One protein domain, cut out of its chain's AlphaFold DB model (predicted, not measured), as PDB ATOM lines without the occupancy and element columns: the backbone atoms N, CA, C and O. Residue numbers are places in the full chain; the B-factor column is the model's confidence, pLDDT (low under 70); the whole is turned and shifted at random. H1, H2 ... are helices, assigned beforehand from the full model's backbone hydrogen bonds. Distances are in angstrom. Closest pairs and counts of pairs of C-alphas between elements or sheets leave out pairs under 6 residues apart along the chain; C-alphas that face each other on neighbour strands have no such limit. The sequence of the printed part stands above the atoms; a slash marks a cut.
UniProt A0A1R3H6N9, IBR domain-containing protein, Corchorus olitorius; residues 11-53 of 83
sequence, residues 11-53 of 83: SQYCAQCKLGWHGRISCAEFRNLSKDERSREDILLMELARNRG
ATOM      1  N   SER A  11     105.663 145.459  64.042       72.88
ATOM      2  CA  SER A  11     106.224 146.212  65.164       72.88
ATOM      3  C   SER A  11     105.257 146.236  66.348       72.88
ATOM      4  O   SER A  11     104.535 147.198  66.603       72.88
ATOM      5  N   GLN A  12     105.222 145.137  67.098       84.06
ATOM      6  CA  GLN A  12     104.497 145.074  68.359       84.06
ATOM      7  C   GLN A  12     105.161 146.017  69.373       84.06
ATOM      8  O   GLN A  12     106.385 146.030  69.532       84.06
ATOM      9  N   TYR A  13     104.344 146.794  70.079       89.38
ATOM     10  CA  TYR A  13     104.775 147.741  71.104       89.38
ATOM     11  C   TYR A  13     103.929 147.583  72.368       89.38
ATOM     12  O   TYR A  13     102.804 147.079  72.335       89.38
ATOM     13  N   CYS A  14     104.470 148.002  73.507       92.88
ATOM     14  CA  CYS A  14     103.727 148.018  74.758       92.88
ATOM     15  C   CYS A  14     102.800 149.240  74.812       92.88
ATOM     16  O   CYS A  14     103.266 150.375  74.731       92.88
ATOM     17  N   ALA A  15     101.501 149.033  75.031       92.94
ATOM     18  CA  ALA A  15     100.535 150.131  75.135       92.94
ATOM     19  C   ALA A  15     100.795 151.074  76.331       92.94
ATOM     20  O   ALA A  15     100.431 152.246  76.275       92.94
ATOM     21  N   GLN A  16     101.441 150.590  77.400       93.50
ATOM     22  CA  GLN A  16     101.700 151.380  78.610       93.50
ATOM     23  C   GLN A  16     102.900 152.317  78.447       93.50
ATOM     24  O   GLN A  16     102.804 153.507  78.734       93.50
ATOM     25  N   CYS A  17     104.043 151.793  77.989       93.81
ATOM     26  CA  CYS A  17     105.272 152.583  77.879       93.81
ATOM     27  C   CYS A  17     105.540 153.124  76.470       93.81
ATOM     28  O   CYS A  17     106.432 153.956  76.318       93.81
ATOM     29  N   LYS A  18     104.776 152.671  75.464       91.19
ATOM     30  CA  LYS A  18     104.900 153.036  74.039       91.19
ATOM     31  C   LYS A  18     106.271 152.720  73.423       91.19
ATOM     32  O   LYS A  18     106.621 153.268  72.384       91.19
ATOM     33  N   LEU A  19     107.047 151.842  74.062       89.62
ATOM     34  CA  LEU A  19     108.295 151.292  73.531       89.62
ATOM     35  C   LEU A  19     108.043 149.917  72.893       89.62
ATOM     36  O   LEU A  19     106.917 149.416  72.920       89.62
ATOM     37  N   GLY A  20     109.095 149.301  72.345       90.00
ATOM     38  CA  GLY A  20     109.038 147.949  71.784       90.00
ATOM     39  C   GLY A  20     108.403 146.925  72.734       90.00
ATOM     40  O   GLY A  20     108.431 147.083  73.957       90.00
ATOM     41  N   TRP A  21     107.782 145.896  72.158       91.75
ATOM     42  CA  TRP A  21     107.160 144.817  72.921       91.75
ATOM     43  C   TRP A  21     108.170 144.133  73.850       91.75
ATOM     44  O   TRP A  21     109.295 143.847  73.455       91.75
ATOM     45  N   HIS A  22     107.741 143.861  75.083       92.12
ATOM     46  CA  HIS A  22     108.606 143.333  76.139       92.12
ATOM     47  C   HIS A  22     107.959 142.205  76.965       92.12
ATOM     48  O   HIS A  22     108.379 141.933  78.087       92.12
ATOM     49  N   GLY A  23     106.923 141.547  76.430       88.06
ATOM     50  CA  GLY A  23     106.293 140.375  77.050       88.06
ATOM     51  C   GLY A  23     105.926 140.573  78.526       88.06
ATOM     52  O   GLY A  23     105.259 141.544  78.885       88.06
ATOM     53  N   ARG A  24     106.377 139.648  79.386       87.50
ATOM     54  CA  ARG A  24     106.166 139.676  80.852       87.50
ATOM     55  C   ARG A  24     107.196 140.510  81.629       87.50
ATOM     56  O   ARG A  24     107.193 140.501  82.865       87.50
ATOM     57  N   ILE A  25     108.095 141.206  80.941       91.44
ATOM     58  CA  ILE A  25     109.035 142.136  81.569       91.44
ATOM     59  C   ILE A  25     108.274 143.419  81.896       91.44
ATOM     60  O   ILE A  25     107.483 143.911  81.089       91.44
ATOM     61  N   SER A  26     108.480 143.958  83.098       93.31
ATOM     62  CA  SER A  26     107.821 145.206  83.489       93.31
ATOM     63  C   SER A  26     108.346 146.382  82.659       93.31
ATOM     64  O   SER A  26     109.506 146.393  82.245       93.31
ATOM     65  N   CYS A  27     107.534 147.423  82.453       94.50
ATOM     66  CA  CYS A  27     107.988 148.612  81.724       94.50
ATOM     67  C   CYS A  27     109.220 149.276  82.370       94.50
ATOM     68  O   CYS A  27     110.056 149.831  81.659       94.50
ATOM     69  N   ALA A  28     109.333 149.228  83.703       95.38
ATOM     70  CA  ALA A  28     110.476 149.771  84.436       95.38
ATOM     71  C   ALA A  28     111.754 148.957  84.179       95.38
ATOM     72  O   ALA A  28     112.796 149.529  83.870       95.38
ATOM     73  N   GLU A  29     111.659 147.628  84.239       92.25
ATOM     74  CA  GLU A  29     112.772 146.717  83.957       92.25
ATOM     75  C   GLU A  29     113.224 146.848  82.496       92.25
ATOM     76  O   GLU A  29     114.405 147.068  82.243       92.25
ATOM     77  N   PHE A  30     112.285 146.867  81.544       93.81
ATOM     78  CA  PHE A  30     112.584 147.054  80.121       93.81
ATOM     79  C   PHE A  30     113.289 148.388  79.829       93.81
ATOM     80  O   PHE A  30     114.216 148.454  79.019       93.81
ATOM     81  N   ARG A  31     112.897 149.466  80.522       92.69
ATOM     82  CA  ARG A  31     113.539 150.784  80.394       92.69
ATOM     83  C   ARG A  31     114.979 150.800  80.915       92.69
ATOM     84  O   ARG A  31     115.770 151.604  80.427       92.69
ATOM     85  N   ASN A  32     115.320 149.912  81.844       92.25
ATOM     86  CA  ASN A  32     116.668 149.785  82.396       92.25
ATOM     87  C   ASN A  32     117.567 148.828  81.598       92.25
ATOM     88  O   ASN A  32     118.770 148.801  81.840       92.25
ATOM     89  N   LEU A  33     117.017 148.066  80.645       90.44
ATOM     90  CA  LEU A  33     117.819 147.238  79.743       90.44
ATOM     91  C   LEU A  33     118.675 148.103  78.817       90.44
ATOM     92  O   LEU A  33     118.224 149.158  78.357       90.44
ATOM     93  N   SER A  34     119.880 147.626  78.504       89.12
ATOM     94  CA  SER A  34     120.718 148.221  77.464       89.12
ATOM     95  C   SER A  34     120.090 148.032  76.076       89.12
ATOM     96  O   SER A  34     119.191 147.210  75.890       89.12
ATOM     97  N   LYS A  35     120.528 148.808  75.078       87.38
ATOM     98  CA  LYS A  35     119.987 148.705  73.711       87.38
ATOM     99  C   LYS A  35     120.181 147.300  73.127       87.38
ATOM    100  O   LYS A  35     119.282 146.811  72.448       87.38
ATOM    101  N   ASP A  36     121.305 146.668  73.450       87.56
ATOM    102  CA  ASP A  36     121.688 145.334  72.982       87.56
ATOM    103  C   ASP A  36     120.922 144.197  73.676       87.56
ATOM    104  O   ASP A  36     121.094 143.050  73.307       87.56
ATOM    105  N   GLU A  37     120.074 144.506  74.663       88.56
ATOM    106  CA  GLU A  37     119.234 143.536  75.386       88.56
ATOM    107  C   GLU A  37     117.733 143.727  75.114       88.56
ATOM    108  O   GLU A  37     116.885 143.130  75.776       88.56
ATOM    109  N   ARG A  38     117.382 144.619  74.182       90.19
ATOM    110  CA  ARG A  38     115.990 144.943  73.827       90.19
ATOM    111  C   ARG A  38     115.533 144.281  72.532       90.19
ATOM    112  O   ARG A  38     114.447 144.609  72.050       90.19
ATOM    113  N   SER A  39     116.344 143.395  71.948       90.75
ATOM    114  CA  SER A  39     115.906 142.612  70.793       90.75
ATOM    115  C   SER A  39     114.761 141.681  71.192       90.75
ATOM    116  O   SER A  39     114.608 141.314  72.359       90.75
ATOM    117  N   ARG A  40     113.935 141.283  70.222       88.25
ATOM    118  CA  ARG A  40     112.836 140.348  70.482       88.25
ATOM    119  C   ARG A  40     113.375 139.026  71.035       88.25
ATOM    120  O   ARG A  40     112.781 138.465  71.951       88.25
ATOM    121  N   GLU A  41     114.504 138.565  70.511       91.19
ATOM    122  CA  GLU A  41     115.192 137.345  70.924       91.19
ATOM    123  C   GLU A  41     115.658 137.432  72.383       91.19
ATOM    124  O   GLU A  41     115.434 136.494  73.150       91.19
ATOM    125  N   ASP A  42     116.227 138.569  72.795       91.88
ATOM    126  CA  ASP A  42     116.665 138.780  74.179       91.88
ATOM    127  C   ASP A  42     115.485 138.791  75.146       91.88
ATOM    128  O   ASP A  42     115.543 138.155  76.197       91.88
ATOM    129  N   ILE A  43     114.384 139.453  74.786       92.44
ATOM    130  CA  ILE A  43     113.167 139.481  75.606       92.44
ATOM    131  C   ILE A  43     112.600 138.071  75.790       92.44
ATOM    132  O   ILE A  43     112.248 137.689  76.909       92.44
ATOM    133  N   LEU A  44     112.556 137.274  74.718       92.06
ATOM    134  CA  LEU A  44     112.125 135.876  74.786       92.06
ATOM    135  C   LEU A  44     113.068 135.033  75.656       92.06
ATOM    136  O   LEU A  44     112.601 134.217  76.453       92.06
ATOM    137  N   LEU A  45     114.383 135.255  75.560       93.31
ATOM    138  CA  LEU A  45     115.371 134.592  76.411       93.31
ATOM    139  C   LEU A  45     115.184 134.956  77.889       93.31
ATOM    140  O   LEU A  45     115.254 134.074  78.742       93.31
ATOM    141  N   MET A  46     114.916 136.225  78.210       92.75
ATOM    142  CA  MET A  46     114.643 136.662  79.584       92.75
ATOM    143  C   MET A  46     113.365 136.033  80.148       92.75
ATOM    144  O   MET A  46     113.338 135.635  81.314       92.75
ATOM    145  N   GLU A  47     112.312 135.911  79.337       92.25
ATOM    146  CA  GLU A  47     111.073 135.244  79.750       92.25
ATOM    147  C   GLU A  47     111.299 133.747  80.003       92.25
ATOM    148  O   GLU A  47     110.882 133.224  81.040       92.25
ATOM    149  N   LEU A  48     112.028 133.068  79.111       94.00
ATOM    150  CA  LEU A  48     112.427 131.676  79.309       94.00
ATOM    151  C   LEU A  48     113.265 131.511  80.582       94.00
ATOM    152  O   LEU A  48     112.971 130.636  81.396       94.00
ATOM    153  N   ALA A  49     114.265 132.369  80.776       93.75
ATOM    154  CA  ALA A  49     115.130 132.361  81.945       93.75
ATOM    155  C   ALA A  49     114.326 132.506  83.241       93.75
ATOM    156  O   ALA A  49     114.525 131.729  84.171       93.75
ATOM    157  N   ARG A  50     113.361 133.433  83.289       90.69
ATOM    158  CA  ARG A  50     112.461 133.597  84.440       90.69
ATOM    159  C   ARG A  50     111.661 132.323  84.715       90.69
ATOM    160  O   ARG A  50     111.599 131.888  85.859       90.69
ATOM    161  N   ASN A  51     111.099 131.707  83.676       92.62
ATOM    162  CA  ASN A  51     110.313 130.476  83.810       92.62
ATOM    163  C   ASN A  51     111.159 129.273  84.262       92.62
ATOM    164  O   ASN A  51     110.652 128.390  84.946       92.62
ATOM    165  N   ARG A  52     112.442 129.235  83.886       92.44
ATOM    166  CA  ARG A  52     113.400 128.194  84.293       92.44
ATOM    167  C   ARG A  52     114.119 128.503  85.609       92.44
ATOM    168  O   ARG A  52     114.866 127.664  86.099       92.44
ATOM    169  N   GLY A  53     113.938 129.700  86.164       90.75
ATOM    170  CA  GLY A  53     114.699 130.168  87.319       90.75
ATOM    171  C   GLY A  53     116.187 130.384  87.024       90.75
ATOM    172  O   GLY A  53     116.994 130.282  87.941       90.75
TER     173      GLY A  53
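What this domain is: This is residues 11 to 53 of the 83 residues of the protein "IBR domain-containing protein" of Corchorus olitorius (UniProt A0A1R3H6N9). One longer helix, H2, makes one end of the domain, and a winding stretch of loop, residues 11 to 26, together with the short helix H1 makes the other. H1 and H2 do not pair up: a loop joins them, and they are apart. The printed part has 43 residues with two named helices, H1 then H2, and no named strand; the class is all helix, though 19 of the 43 residues are in named elements, under half. It is compact, with a radius of gyration of the C-alphas of 9.8 A and spans of 28 by 19 by 19 A.

How they stand to each other: H2, residues 40 to 52, is apart from H1, residues 27 to 32, with no C-alpha of the one within 8 A of the other. The link between them is short, 7 residues. In H1 and H2 every O i to N i+4 pair is within hydrogen-bond range.

Where its parts are: H2 is 18.4 A long, from C-alpha 40 at (112.836, 140.348, 70.482) to C-alpha 52 at (113.400, 128.194, 84.293). H1 begins at C-alpha 27, (107.988, 148.612, 81.724).

The domain as a whole: The two C-alphas farthest apart, those of Ser 11 and Gly 53, are 28.6 A apart. The printed part has no cut. Its mean pLDDT is 90.9, and no printed residue is under 70.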